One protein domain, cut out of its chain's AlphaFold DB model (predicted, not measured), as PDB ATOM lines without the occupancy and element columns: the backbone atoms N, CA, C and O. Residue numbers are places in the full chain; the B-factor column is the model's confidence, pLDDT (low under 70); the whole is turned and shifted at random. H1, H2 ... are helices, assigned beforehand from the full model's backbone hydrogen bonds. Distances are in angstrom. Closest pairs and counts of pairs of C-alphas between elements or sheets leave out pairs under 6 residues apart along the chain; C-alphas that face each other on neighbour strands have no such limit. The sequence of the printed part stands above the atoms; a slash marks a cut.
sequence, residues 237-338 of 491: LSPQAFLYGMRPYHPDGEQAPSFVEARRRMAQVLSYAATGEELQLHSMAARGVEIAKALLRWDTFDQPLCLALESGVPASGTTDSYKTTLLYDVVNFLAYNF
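Overview. This is residues 237 to 338 of the 491 residues of an uncharacterized protein of Clohesyomyces aquaticus (UniProt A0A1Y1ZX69). Two helices, H2 and H3, form a helical hairpin, and a second pair, H4 and H5, covers one side of it, with H4 packed on H2 and H5 on H3. The short H1 packs on H3 from the other side of the hairpin, and residues 315 to 320, in the loop between H4 and H5, stick out. The printed part has 102 residues, with five named helices in the order H1, H2, H3, H4, H5 and no named strand; its class is all helix. It is compact, with a radius of gyration of the C-alphas of 13.6 A and spans of 41 by 29 by 19 A.

Along the chain. H1 covers residues 239 to 243, and its C-alpha 239 is at (179.844, 132.153, 92.107). H2, residues 259 to 278, is the longest helix and measures 28.4 A from first to last C-alpha. H3, residues 282 to 294, measures 18.6 A and begins with C-alpha 282 at (182.191, 120.058, 103.440). H4 covers residues 302 to 309. H5, residues 322 to 337, measures 22.4 A and ends with C-alpha 337 at (181.805, 149.462, 104.174).

Arrangement. H3 is the hub and touches three helices. H1 touches residues 290 to 294 of H3 alone; their closest C-alphas, of Pro 239 and Ile 291, are 5.0 A apart. H2 and H3 form a helical hairpin at a shallow tilt of 20 degrees, opposite ways; their closest C-alphas, of Ala 273 and Ala 285, are 4.1 A apart. H3 touches H5 at a shallow tilt of 15 degrees, the same way, closest at the C-alphas of Val 289 and Leu 326, 6.3 A apart. H4 touches residues 263 to 270 of H2 alone, at a shallow tilt of 25 degrees, the same way; the closest C-alphas, of Leu 270 and Pro 304, are 7.2 A apart. H4 touches residues 323 to 330 of H5 alone, at a steep tilt of 47 degrees, opposite ways, closest at the C-alphas of Ala 308 and Lys 323, 4.5 A apart. H1 is apart from H4 and from H5. In H1, H2, H3, H4 and H5 every O i to N i+4 pair is within hydrogen-bond range.

Size, cuts and confidence. The two C-alphas farthest apart, of Pro 257 and Gly 317, are 42.7 A from each other. The printed part has no cut. The links H1 to H2, 15 residues, and H4 to H5, 12 residues, are long, while H2 to H3 is tight. The mean pLDDT of the printed part is 90.6; residues 311 to 320 are under 70.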
ATOM      1  N   LEU A 237     178.402 124.497  92.468       97.38
ATOM      2  CA  LEU A 237     177.853 125.718  91.874       97.38
ATOM      3  C   LEU A 237     178.930 126.810  91.787       97.38
ATOM      4  O   LEU A 237     179.730 126.990  92.706       97.38
ATOM      5  N   SER A 238     178.950 127.557  90.682       96.19
ATOM      6  CA  SER A 238     179.912 128.644  90.490       96.19
ATOM      7  C   SER A 238     179.387 129.959  91.089       96.19
ATOM      8  O   SER A 238     178.200 130.266  90.939       96.19
ATOM      9  N   PRO A 239     180.246 130.805  91.696       95.38
ATOM     10  CA  PRO A 239     179.844 132.153  92.107       95.38
ATOM     11  C   PRO A 239     179.285 132.976  90.943       95.38
ATOM     12  O   PRO A 239     178.312 133.710  91.105       95.38
ATOM     13  N   GLN A 240     179.832 132.784  89.739       95.81
ATOM     14  CA  GLN A 240     179.389 133.500  88.548       95.81
ATOM     15  C   GLN A 240     177.926 133.210  88.178       95.81
ATOM     16  O   GLN A 240     177.262 134.112  87.678       95.81
ATOM     17  N   ALA A 241     177.386 132.021  88.474       93.38
ATOM     18  CA  ALA A 241     175.968 131.723  88.248       93.38
ATOM     19  C   ALA A 241     175.031 132.609  89.096       93.38
ATOM     20  O   ALA A 241     173.954 132.984  88.636       93.38
ATOM     21  N   PHE A 242     175.457 132.998  90.303       95.62
ATOM     22  CA  PHE A 242     174.697 133.888  91.189       95.62
ATOM     23  C   PHE A 242     174.991 135.376  90.949       95.62
ATOM     24  O   PHE A 242     174.111 136.213  91.159       95.62
ATOM     25  N   LEU A 243     176.186 135.720  90.464       94.75
ATOM     26  CA  LEU A 243     176.556 137.097  90.109       94.75
ATOM     27  C   LEU A 243     176.003 137.539  88.743       94.75
ATOM     28  O   LEU A 243     175.644 138.705  88.571       94.75
ATOM     29  N   TYR A 244     175.909 136.634  87.765       94.50
ATOM     30  CA  TYR A 244     175.527 136.983  86.396       94.50
ATOM     31  C   TYR A 244     174.102 137.551  86.309       94.50
ATOM     32  O   TYR A 244     173.146 137.014  86.875       94.50
ATOM     33  N   GLY A 245     173.959 138.678  85.608       92.06
ATOM     34  CA  GLY A 245     172.695 139.409  85.483       92.06
ATOM     35  C   GLY A 245     172.179 140.050  86.780       92.06
ATOM     36  O   GLY A 245     171.095 140.635  86.764       92.06
ATOM     37  N   MET A 246     172.910 139.969  87.900       92.69
ATOM     38  CA  MET A 246     172.500 140.626  89.139       92.69
ATOM     39  C   MET A 246     172.676 142.143  89.000       92.69
ATOM     40  O   MET A 246     173.779 142.646  88.793       92.69
ATOM     41  N   ARG A 247     171.577 142.892  89.119       91.94
ATOM     42  CA  ARG A 247     171.607 144.362  89.108       91.94
ATOM     43  C   ARG A 247     172.314 144.896  90.368       91.94
ATOM     44  O   ARG A 247     172.161 144.273  91.423       91.94
ATOM     45  N   PRO A 248     173.020 146.043  90.310       91.31
ATOM     46  CA  PRO A 248     173.653 146.665  91.478       91.31
ATOM     47  C   PRO A 248     172.713 146.941  92.668       91.31
ATOM     48  O   PRO A 248     171.486 146.813  92.585       91.31
ATOM     49  N   TYR A 249     173.311 147.321  93.799       92.00
ATOM     50  CA  TYR A 249     172.584 147.908  94.925       92.00
ATOM     51  C   TYR A 249     172.008 149.281  94.536       92.00
ATOM     52  O   TYR A 249     172.601 149.991  93.722       92.00
ATOM     53  N   HIS A 250     170.862 149.647  95.112       89.25
ATOM     54  CA  HIS A 250     170.187 150.924  94.880       89.25
ATOM     55  C   HIS A 250     169.739 151.522  96.229       89.25
ATOM     56  O   HIS A 250     169.266 150.763  97.080       89.25
ATOM     57  N   PRO A 251     169.873 152.844  96.458       85.38
ATOM     58  CA  PRO A 251     169.612 153.460  97.764       85.38
ATOM     59  C   PRO A 251     168.158 153.331  98.250       85.38
ATOM     60  O   PRO A 251     167.936 153.352  99.460       85.38
ATOM     61  N   ASP A 252     167.198 153.131  97.341       84.31
ATOM     62  CA  ASP A 252     165.765 152.950  97.642       84.31
ATOM     63  C   ASP A 252     165.452 151.648  98.412       84.31
ATOM     64  O   ASP A 252     164.328 151.450  98.882       84.31
ATOM     65  N   GLY A 253     166.426 150.738  98.541       86.12
ATOM     66  CA  GLY A 253     166.312 149.561  99.399       86.12
ATOM     67  C   GLY A 253     165.226 148.586  98.958       86.12
ATOM     68  O   GLY A 253     165.244 148.107  97.831       86.12
ATOM     69  N   GLU A 254     164.265 148.311  99.841       87.06
ATOM     70  CA  GLU A 254     163.107 147.430  99.598       87.06
ATOM     71  C   GLU A 254     162.302 147.776  98.338       87.06
ATOM     72  O   GLU A 254     161.687 146.890  97.746       87.06
ATOM     73  N   GLN A 255     162.299 149.047  97.920       87.62
ATOM     74  CA  GLN A 255     161.586 149.501  96.721       87.62
ATOM     75  C   GLN A 255     162.391 149.268  95.429       87.62
ATOM     76  O   GLN A 255     161.845 149.366  94.329       87.62
ATOM     77  N   ALA A 256     163.682 148.939  95.538       89.44
ATOM     78  CA  ALA A 256     164.549 148.741  94.389       89.44
ATOM     79  C   ALA A 256     164.211 147.439  93.636       89.44
ATOM     80  O   ALA A 256     164.103 146.372  94.246       89.44
ATOM     81  N   PRO A 257     164.182 147.450  92.289       87.44
ATOM     82  CA  PRO A 257     163.882 146.257  91.493       87.44
ATOM     83  C   PRO A 257     164.978 145.173  91.558       87.44
ATOM     84  O   PRO A 257     164.822 144.113  90.956       87.44
ATOM     85  N   SER A 258     166.100 145.430  92.240       90.50
ATOM     86  CA  SER A 258     167.166 144.458  92.513       90.50
ATOM     87  C   SER A 258     167.031 143.750  93.869       90.50
ATOM     88  O   SER A 258     167.559 142.650  94.013       90.50
ATOM     89  N   PHE A 259     166.290 144.319  94.828       93.31
ATOM     90  CA  PHE A 259     166.239 143.873  96.227       93.31
ATOM     91  C   PHE A 259     165.735 142.431  96.378       93.31
ATOM     92  O   PHE A 259     166.426 141.563  96.913       93.31
ATOM     93  N   VAL A 260     164.543 142.142  95.841       94.62
ATOM     94  CA  VAL A 260     163.906 140.814  95.933       94.62
ATOM     95  C   VAL A 260     164.742 139.736  95.231       94.62
ATOM     96  O   VAL A 260     164.802 138.598  95.691       94.62
ATOM     97  N   GLU A 261     165.411 140.088  94.132       95.19
ATOM     98  CA  GLU A 261     166.276 139.179  93.375       95.19
ATOM     99  C   GLU A 261     167.568 138.862  94.144       95.19
ATOM    100  O   GLU A 261     167.906 137.690  94.315       95.19
ATOM    101  N   ALA A 262     168.254 139.885  94.665       96.12
ATOM    102  CA  ALA A 262     169.477 139.721  95.449       96.12
ATOM    103  C   ALA A 262     169.227 138.879  96.713       96.12
ATOM    104  O   ALA A 262     169.976 137.939  96.991       96.12
ATOM    105  N   ARG A 263     168.121 139.137  97.426       96.56
ATOM    106  CA  ARG A 263     167.738 138.383  98.631       96.56
ATOM    107  C   ARG A 263     167.309 136.946  98.354       96.56
ATOM    108  O   ARG A 263     167.574 136.069  99.179       96.56
ATOM    109  N   ARG A 264     166.691 136.673  97.194       96.81
ATOM    110  CA  ARG A 264     166.383 135.299  96.760       96.81
ATOM    111  C   ARG A 264     167.663 134.519  96.467       96.81
ATOM    112  O   ARG A 264     167.800 133.401  96.951       96.81
ATOM    113  N   ARG A 265     168.611 135.123  95.741       97.25
ATOM    114  CA  ARG A 265     169.918 134.507  95.447       97.25
ATOM    115  C   ARG A 265     170.708 134.229  96.721       97.25
ATOM    116  O   ARG A 265     171.209 133.122  96.879       97.25
ATOM    117  N   MET A 266     170.742 135.178  97.659       98.19
ATOM    118  CA  MET A 266     171.339 134.961  98.980       98.19
ATOM    119  C   MET A 266     170.675 133.772  99.692       98.19
ATOM    120  O   MET A 266     171.364 132.823 100.047       98.19
ATOM    121  N   ALA A 267     169.342 133.745  99.813       97.50
ATOM    122  CA  ALA A 267     168.627 132.640 100.465       97.50
ATOM    123  C   ALA A 267     168.897 131.261  99.821       97.50
ATOM    124  O   ALA A 267     169.101 130.282 100.538       97.50
ATOM    125  N   GLN A 268     168.962 131.180  98.487       98.00
ATOM    126  CA  GLN A 268     169.324 129.951  97.763       98.00
ATOM    127  C   GLN A 268     170.743 129.472  98.103       98.00
ATOM    128  O   GLN A 268     170.974 128.275  98.265       98.00
ATOM    129  N   VAL A 269     171.692 130.396  98.249       98.12
ATOM    130  CA  VAL A 269     173.083 130.081  98.600       98.12
ATOM    131  C   VAL A 269     173.227 129.679 100.068       98.12
ATOM    132  O   VAL A 269     173.982 128.759 100.371       98.12
ATOM    133  N   LEU A 270     172.464 130.293 100.976       97.56
ATOM    134  CA  LEU A 270     172.416 129.873 102.379       97.56
ATOM    135  C   LEU A 270     171.786 128.475 102.528       97.56
ATOM    136  O   LEU A 270     172.305 127.663 103.287       97.56
ATOM    137  N   SER A 271     170.749 128.154 101.743       97.12
ATOM    138  CA  SER A 271     170.192 126.793 101.626       97.12
ATOM    139  C   SER A 271     171.227 125.784 101.104       97.12
ATOM    140  O   SER A 271     171.380 124.698 101.667       97.12
ATOM    141  N   TYR A 272     172.004 126.153 100.080       98.25
ATOM    142  CA  TYR A 272     173.097 125.334  99.543       98.25
ATOM    143  C   TYR A 272     174.204 125.084 100.583       98.25
ATOM    144  O   TYR A 272     174.636 123.945 100.753       98.25
ATOM    145  N   ALA A 273     174.610 126.113 101.335       97.31
ATOM    146  CA  ALA A 273     175.585 125.986 102.419       97.31
ATOM    147  C   ALA A 273     175.071 125.076 103.552       97.31
ATOM    148  O   ALA A 273     175.744 124.119 103.934       97.31
ATOM    149  N   ALA A 274     173.846 125.328 104.029       95.44
ATOM    150  CA  ALA A 274     173.194 124.567 105.092       95.44
ATOM    151  C   ALA A 274     172.974 123.092 104.714       95.44
ATOM    152  O   ALA A 274     173.211 122.206 105.529       95.44
ATOM    153  N   THR A 275     172.587 122.821 103.465       97.25
ATOM    154  CA  THR A 275     172.454 121.455 102.934       97.25
ATOM    155  C   THR A 275     173.810 120.748 102.847       97.25
ATOM    156  O   THR A 275     173.899 119.545 103.098       97.25
ATOM    157  N   GLY A 276     174.873 121.493 102.527       96.62
ATOM    158  CA  GLY A 276     176.246 121.000 102.571       96.62
ATOM    159  C   GLY A 276     176.664 120.553 103.973       96.62
ATOM    160  O   GLY A 276     177.217 119.466 104.112       96.62
ATOM    161  N   GLU A 277     176.354 121.342 105.005       94.38
ATOM    162  CA  GLU A 277     176.622 120.994 106.410       94.38
ATOM    163  C   GLU A 277     175.817 119.751 106.841       94.38
ATOM    164  O   GLU A 277     176.394 118.769 107.308       94.38
ATOM    165  N   GLU A 278     174.498 119.750 106.608       94.50
ATOM    166  CA  GLU A 278     173.577 118.679 107.025       94.50
ATOM    167  C   GLU A 278     173.962 117.311 106.432       94.50
ATOM    168  O   GLU A 278     173.942 116.284 107.111       94.50
ATOM    169  N   LEU A 279     174.363 117.295 105.155       96.50
ATOM    170  CA  LEU A 279     174.810 116.090 104.454       96.50
ATOM    171  C   LEU A 279     176.324 115.839 104.587       96.50
ATOM    172  O   LEU A 279     176.848 114.910 103.967       96.50
ATOM    173  N   GLN A 280     177.031 116.629 105.400       95.69
ATOM    174  CA  GLN A 280     178.475 116.537 105.656       95.69
ATOM    175  C   GLN A 280     179.334 116.633 104.374       95.69
ATOM    176  O   GLN A 280     180.453 116.119 104.284       95.69
ATOM    177  N   LEU A 281     178.816 117.339 103.368       96.88
ATOM    178  CA  LEU A 281     179.471 117.689 102.112       96.88
ATOM    179  C   LEU A 281     180.250 118.999 102.292       96.88
ATOM    180  O   LEU A 281     179.888 120.049 101.768       96.88
ATOM    181  N   HIS A 282     181.357 118.922 103.030       95.12
ATOM    182  CA  HIS A 282     182.191 120.058 103.440       95.12
ATOM    183  C   HIS A 282     182.566 121.008 102.281       95.12
ATOM    184  O   HIS A 282     182.574 122.226 102.446       95.12
ATOM    185  N   SER A 283     182.825 120.480 101.078       95.94
ATOM    186  CA  SER A 283     183.135 121.282  99.884       95.94
ATOM    187  C   SER A 283     181.925 122.031  99.303       95.94
ATOM    188  O   SER A 283     182.093 123.110  98.736       95.94
ATOM    189  N   MET A 284     180.711 121.501  99.473       97.56
ATOM    190  CA  MET A 284     179.450 122.174  99.145       97.56
ATOM    191  C   MET A 284     179.167 123.297 100.151       97.56
ATOM    192  O   MET A 284     178.874 124.419  99.740       97.56
ATOM    193  N   ALA A 285     179.351 123.026 101.451       96.62
ATOM    194  CA  ALA A 285     179.210 124.019 102.518       96.62
ATOM    195  C   ALA A 285     180.174 125.204 102.321       96.62
ATOM    196  O   ALA A 285     179.736 126.351 102.224       96.62
ATOM    197  N   ALA A 286     181.473 124.924 102.151       96.25
ATOM    198  CA  ALA A 286     182.501 125.938 101.912       96.25
ATOM    199  C   ALA A 286     182.237 126.762 100.639       96.25
ATOM    200  O   ALA A 286     182.293 127.991 100.680       96.25
ATOM    201  N   ARG A 287     181.855 126.115  99.524       97.88
ATOM    202  CA  ARG A 287     181.455 126.827  98.298       97.88
ATOM    203  C   ARG A 287     180.239 127.724  98.537       97.88
ATOM    204  O   ARG A 287     180.200 128.830  98.006       97.88
ATOM    205  N   GLY A 288     179.271 127.285  99.340       97.81
ATOM    206  CA  GLY A 288     178.138 128.112  99.756       97.81
ATOM    207  C   GLY A 288     178.578 129.394 100.468       97.81
ATOM    208  O   GLY A 288     178.107 130.472 100.115       97.81
ATOM    209  N   VAL A 289     179.547 129.312 101.388       97.62
ATOM    210  CA  VAL A 289     180.126 130.495 102.055       97.62
ATOM    211  C   VAL A 289     180.837 131.419 101.063       97.62
ATOM    212  O   VAL A 289     180.579 132.621 101.072       97.62
ATOM    213  N   GLU A 290     181.673 130.885 100.165       97.75
ATOM    214  CA  GLU A 290     182.356 131.685  99.133       97.75
ATOM    215  C   GLU A 290     181.372 132.480  98.259       97.75
ATOM    216  O   GLU A 290     181.604 133.653  97.954       97.75
ATOM    217  N   ILE A 291     180.261 131.854  97.858       98.31
ATOM    218  CA  ILE A 291     179.228 132.519  97.058       98.31
ATOM    219  C   ILE A 291     178.467 133.537  97.921       98.31
ATOM    220  O   ILE A 291     178.233 134.652  97.460       98.31
ATOM    221  N   ALA A 292     178.121 133.210  99.170       98.25
ATOM    222  CA  ALA A 292     177.420 134.128 100.071       98.25
ATOM    223  C   ALA A 292     178.245 135.399 100.317       98.25
ATOM    224  O   ALA A 292     177.714 136.502 100.201       98.25
ATOM    225  N   LYS A 293     179.559 135.252 100.537       98.00
ATOM    226  CA  LYS A 293     180.534 136.348 100.622       98.00
ATOM    227  C   LYS A 293     180.502 137.244  99.381       98.00
ATOM    228  O   LYS A 293     180.458 138.464  99.506       98.00
ATOM    229  N   ALA A 294     180.467 136.650  98.186       97.31
ATOM    230  CA  ALA A 294     180.356 137.384  96.922       97.31
ATOM    231  C   ALA A 294     178.982 138.064  96.713       97.31
ATOM    232  O   ALA A 294     178.868 138.967  95.886       97.31
ATOM    233  N   LEU A 295     177.948 137.661  97.461       97.25
ATOM    234  CA  LEU A 295     176.613 138.269  97.458       97.25
ATOM    235  C   LEU A 295     176.406 139.333  98.557       97.25
ATOM    236  O   LEU A 295     175.315 139.907  98.616       97.25
ATOM    237  N   LEU A 296     177.398 139.611  99.417       97.75
ATOM    238  CA  LEU A 296     177.270 140.573 100.522       97.75
ATOM    239  C   LEU A 296     177.097 142.014 100.022       97.75
ATOM    240  O   LEU A 296     177.975 142.599  99.387       97.75
ATOM    241  N   ARG A 297     175.931 142.583 100.330       95.88
ATOM    242  CA  ARG A 297     175.465 143.920  99.948       95.88
ATOM    243  C   ARG A 297     174.569 144.473 101.057       95.88
ATOM    244  O   ARG A 297     174.021 143.708 101.846       95.88
ATOM    245  N   TRP A 298     174.329 145.784 101.059       95.69
ATOM    246  CA  TRP A 298     173.431 146.452 102.017       95.69
ATOM    247  C   TRP A 298     171.971 145.970 101.992       95.69
ATOM    248  O   TRP A 298     171.240 146.238 102.936       95.69
ATOM    249  N   ASP A 299     171.546 145.268 100.942       95.06
ATOM    250  CA  ASP A 299     170.230 144.639 100.802       95.06
ATOM    251  C   ASP A 299     170.217 143.119 101.056       95.06
ATOM    252  O   ASP A 299     169.152 142.512 100.953       95.06
ATOM    253  N   THR A 300     171.349 142.492 101.407       96.31
ATOM    254  CA  THR A 300     171.453 141.028 101.615       96.31
ATOM    255  C   THR A 300     172.166 140.596 102.899       96.31
ATOM    256  O   THR A 300     171.917 139.487 103.363       96.31
ATOM    257  N   PHE A 301     173.067 141.416 103.458       96.75
ATOM    258  CA  PHE A 301     174.008 141.010 104.519       96.75
ATOM    259  C   PHE A 301     173.353 140.583 105.845       96.75
ATOM    260  O   PHE A 301     173.951 139.827 106.608       96.75
ATOM    261  N   ASP A 302     172.127 141.027 106.116       95.38
ATOM    262  CA  ASP A 302     171.342 140.643 107.290       95.38
ATOM    263  C   ASP A 302     170.916 139.164 107.256       95.38
ATOM    264  O   ASP A 302     170.789 138.539 108.305       95.38
ATOM    265  N   GLN A 303     170.762 138.563 106.070       95.50
ATOM    266  CA  GLN A 303     170.384 137.150 105.935       95.50
ATOM    267  C   GLN A 303     171.476 136.189 106.458       95.50
ATOM    268  O   GLN A 303     171.156 135.372 107.326       95.50
ATOM    269  N   PRO A 304     172.753 136.263 106.011       95.50
ATOM    270  CA  PRO A 304     173.829 135.476 106.610       95.50
ATOM    271  C   PRO A 304     174.136 135.897 108.052       95.50
ATOM    272  O   PRO A 304     174.573 135.049 108.823       95.50
ATOM    273  N   LEU A 305     173.878 137.155 108.444       95.06
ATOM    274  CA  LEU A 305     174.071 137.607 109.825       95.06
ATOM    275  C   LEU A 305     173.130 136.891 110.798       95.06
ATOM    276  O   LEU A 305     173.595 136.271 111.751       95.06
ATOM    277  N   CYS A 306     171.820 136.938 110.538       92.75
ATOM    278  CA  CYS A 306     170.824 136.247 111.354       92.75
ATOM    279  C   CYS A 306     171.121 134.742 111.406       92.75
ATOM    280  O   CYS A 306     171.191 134.169 112.491       92.75
ATOM    281  N   LEU A 307     171.400 134.129 110.248       91.75
ATOM    282  CA  LEU A 307     171.751 132.713 110.145       91.75
ATOM    283  C   LEU A 307     172.964 132.327 111.001       91.75
ATOM    284  O   LEU A 307     172.944 131.305 111.691       91.75
ATOM    285  N   ALA A 308     174.038 133.113 110.940       91.69
ATOM    286  CA  ALA A 308     175.251 132.814 111.684       91.69
ATOM    287  C   ALA A 308     175.021 132.880 113.203       91.69
ATOM    288  O   ALA A 308     175.580 132.074 113.943       91.69
ATOM    289  N   LEU A 309     174.154 133.792 113.654       89.19
ATOM    290  CA  LEU A 309     173.895 134.053 115.070       89.19
ATOM    291  C   LEU A 309     172.841 133.125 115.702       89.19
ATOM    292  O   LEU A 309     172.846 132.967 116.921       89.19
ATOM    293  N   GLU A 310     172.014 132.430 114.909       82.06
ATOM    294  CA  GLU A 310     171.135 131.337 115.384       82.06
ATOM    295  C   GLU A 310     171.878 130.254 116.186       82.06
ATOM    296  O   GLU A 310     171.295 129.622 117.063       82.06
ATOM    297  N   SER A 311     173.150 130.000 115.862       65.06
ATOM    298  CA  SER A 311     173.966 128.965 116.513       65.06
ATOM    299  C   SER A 311     174.754 129.485 117.722       65.06
ATOM    300  O   SER A 311     175.571 128.755 118.279       65.06
ATOM    301  N   GLY A 312     174.487 130.725 118.145       62.12
ATOM    302  CA  GLY A 312     175.237 131.421 119.184       62.12
ATOM    303  C   GLY A 312     176.583 131.956 118.688       62.12
ATOM    304  O   GLY A 312     177.039 131.665 117.584       62.12
ATOM    305  N   VAL A 313     177.235 132.763 119.525       59.44
ATOM    306  CA  VAL A 313     178.623 133.181 119.285       59.44
ATOM    307  C   VAL A 313     179.535 131.999 119.635       59.44
ATOM    308  O   VAL A 313     179.394 131.460 120.736       59.44
ATOM    309  N   PRO A 314     180.450 131.569 118.746       54.06
ATOM    310  CA  PRO A 314     181.277 130.395 118.995       54.06
ATOM    311  C   PRO A 314     182.176 130.610 120.215       54.06
ATOM    312  O   PRO A 314     182.999 131.526 120.254       54.06
ATOM    313  N   ALA A 315     182.040 129.733 121.209       49.81
ATOM    314  CA  ALA A 315     183.000 129.646 122.299       49.81
ATOM    315  C   ALA A 315     184.359 129.194 121.737       49.81
ATOM    316  O   ALA A 315     184.427 128.304 120.886       49.81
ATOM    317  N   SER A 316     185.445 129.809 122.210       47.16
ATOM    318  CA  SER A 316     186.792 129.549 121.686       47.16
ATOM    319  C   SER A 316     187.166 128.067 121.818       47.16
ATOM    320  O   SER A 316     187.369 127.573 122.927       47.16
ATOM    321  N   GLY A 317     187.239 127.361 120.683       49.06
ATOM    322  CA  GLY A 317     187.653 125.956 120.599       49.06
ATOM    323  C   GLY A 317     186.667 124.980 119.941       49.06
ATOM    324  O   GLY A 317     187.055 123.836 119.715       49.06
ATOM    325  N   THR A 318     185.431 125.372 119.607       49.25
ATOM    326  CA  THR A 318     184.489 124.485 118.886       49.25
ATOM    327  C   THR A 318     184.519 124.681 117.367       49.25
ATOM    328  O   THR A 318     184.375 125.805 116.898       49.25
ATOM    329  N   THR A 319     184.662 123.556 116.656       53.19
ATOM    330  CA  THR A 319     184.681 123.275 115.202       53.19
ATOM    331  C   THR A 319     184.270 124.383 114.218       53.19
ATOM    332  O   THR A 319     183.222 125.009 114.368       53.19
ATOM    333  N   ASP A 320     185.035 124.501 113.123       61.19
ATOM    334  CA  ASP A 320     184.851 125.422 111.985       61.19
ATOM    335  C   ASP A 320     183.545 125.206 111.178       61.19
ATOM    336  O   ASP A 320     183.568 124.806 110.013       61.19
ATOM    337  N   SER A 321     182.382 125.478 111.776       81.62
ATOM    338  CA  SER A 321     181.106 125.490 111.049       81.62
ATOM    339  C   SER A 321     181.053 126.647 110.047       81.62
ATOM    340  O   SER A 321     181.515 127.760 110.323       81.62
ATOM    341  N   TYR A 322     180.398 126.418 108.905       88.25
ATOM    342  CA  TYR A 322     180.198 127.423 107.852       88.25
ATOM    343  C   TYR A 322     179.588 128.742 108.376       88.25
ATOM    344  O   TYR A 322     179.893 129.818 107.857       88.25
ATOM    345  N   LYS A 323     178.773 128.671 109.442       90.50
ATOM    346  CA  LYS A 323     178.180 129.827 110.131       90.50
ATOM    347  C   LYS A 323     179.222 130.760 110.754       90.50
ATOM    348  O   LYS A 323     179.083 131.976 110.641       90.50
ATOM    349  N   THR A 324     180.283 130.220 111.349       90.00
ATOM    350  CA  THR A 324     181.375 131.012 111.939       90.00
ATOM    351  C   THR A 324     182.098 131.821 110.861       90.00
ATOM    352  O   THR A 324     182.320 133.022 111.020       90.00
ATOM    353  N   THR A 325     182.384 131.202 109.713       92.12
ATOM    354  CA  THR A 325     183.003 131.880 108.563       92.12
ATOM    355  C   THR A 325     182.082 132.948 107.965       92.12
ATOM    356  O   THR A 325     182.546 134.048 107.666       92.12
ATOM    357  N   LEU A 326     180.771 132.681 107.861       93.62
ATOM    358  CA  LEU A 326     179.780 133.689 107.460       93.62
ATOM    359  C   LEU A 326     179.753 134.892 108.416       93.62
ATOM    360  O   LEU A 326     179.691 136.025 107.943       93.62
ATOM    361  N   LEU A 327     179.841 134.675 109.735       93.75
ATOM    362  CA  LEU A 327     179.892 135.773 110.705       93.75
ATOM    363  C   LEU A 327     181.126 136.652 110.480       93.75
ATOM    364  O   LEU A 327     180.992 137.872 110.389       93.75
ATOM    365  N   TYR A 328     182.310 136.049 110.331       93.56
ATOM    366  CA  TYR A 328     183.532 136.798 110.033       93.56
ATOM    367  C   TYR A 328     183.424 137.579 108.718       93.56
ATOM    368  O   TYR A 328     183.832 138.740 108.672       93.56
ATOM    369  N   ASP A 329     182.844 137.000 107.667       96.00
ATOM    370  CA  ASP A 329     182.685 137.686 106.382       96.00
ATOM    371  C   ASP A 329     181.678 138.844 106.439       96.00
ATOM    372  O   ASP A 329     181.937 139.901 105.858       96.00
ATOM    373  N   VAL A 330     180.587 138.713 107.200       96.62
ATOM    374  CA  VAL A 330     179.639 139.818 107.427       96.62
ATOM    375  C   VAL A 330     180.241 140.918 108.306       96.62
ATOM    376  O   VAL A 330     180.064 142.098 107.998       96.62
ATOM    377  N   VAL A 331     180.980 140.577 109.367       95.38
ATOM    378  CA  VAL A 331     181.662 141.574 110.215       95.38
ATOM    379  C   VAL A 331     182.709 142.344 109.410       95.38
ATOM    380  O   VAL A 331     182.753 143.573 109.482       95.38
ATOM    381  N   ASN A 332     183.495 141.650 108.580       96.25
ATOM    382  CA  ASN A 332     184.413 142.295 107.644       96.25
ATOM    383  C   ASN A 332     183.651 143.210 106.673       96.25
ATOM    384  O   ASN A 332     184.016 144.378 106.541       96.25
ATOM    385  N   PHE A 333     182.574 142.735 106.035       97.69
ATOM    386  CA  PHE A 333     181.749 143.564 105.150       97.69
ATOM    387  C   PHE A 333     181.267 144.843 105.852       97.69
ATOM    388  O   PHE A 333     181.445 145.933 105.306       97.69
ATOM    389  N   LEU A 334     180.731 144.735 107.069       97.25
ATOM    390  CA  LEU A 334     180.262 145.876 107.855       97.25
ATOM    391  C   LEU A 334     181.391 146.863 108.167       97.25
ATOM    392  O   LEU A 334     181.264 148.049 107.863       97.25
ATOM    393  N   ALA A 335     182.513 146.391 108.711       95.94
ATOM    394  CA  ALA A 335     183.621 147.259 109.099       95.94
ATOM    395  C   ALA A 335     184.331 147.912 107.897       95.94
ATOM    396  O   ALA A 335     184.758 149.060 107.996       95.94
ATOM    397  N   TYR A 336     184.430 147.226 106.751       96.81
ATOM    398  CA  TYR A 336     185.031 147.783 105.532       96.81
ATOM    399  C   TYR A 336     184.099 148.710 104.739       96.81
ATOM    400  O   TYR A 336     184.608 149.523 103.966       96.81
ATOM    401  N   ASN A 337     182.774 148.641 104.922       96.69
ATOM    402  CA  ASN A 337     181.805 149.462 104.174       96.69
ATOM    403  C   ASN A 337     181.097 150.546 105.007       96.69
ATOM    404  O   ASN A 337     180.412 151.381 104.418       96.69
ATOM    405  N   PHE A 338     181.270 150.570 106.333       96.94
ATOM    406  CA  PHE A 338     180.533 151.435 107.266       96.94
ATOM    407  C   PHE A 338     180.429 152.911 106.810       96.94
ATOM    408  O   PHE A 338     181.459 153.487 106.429       96.94
TER     409      PHE A 338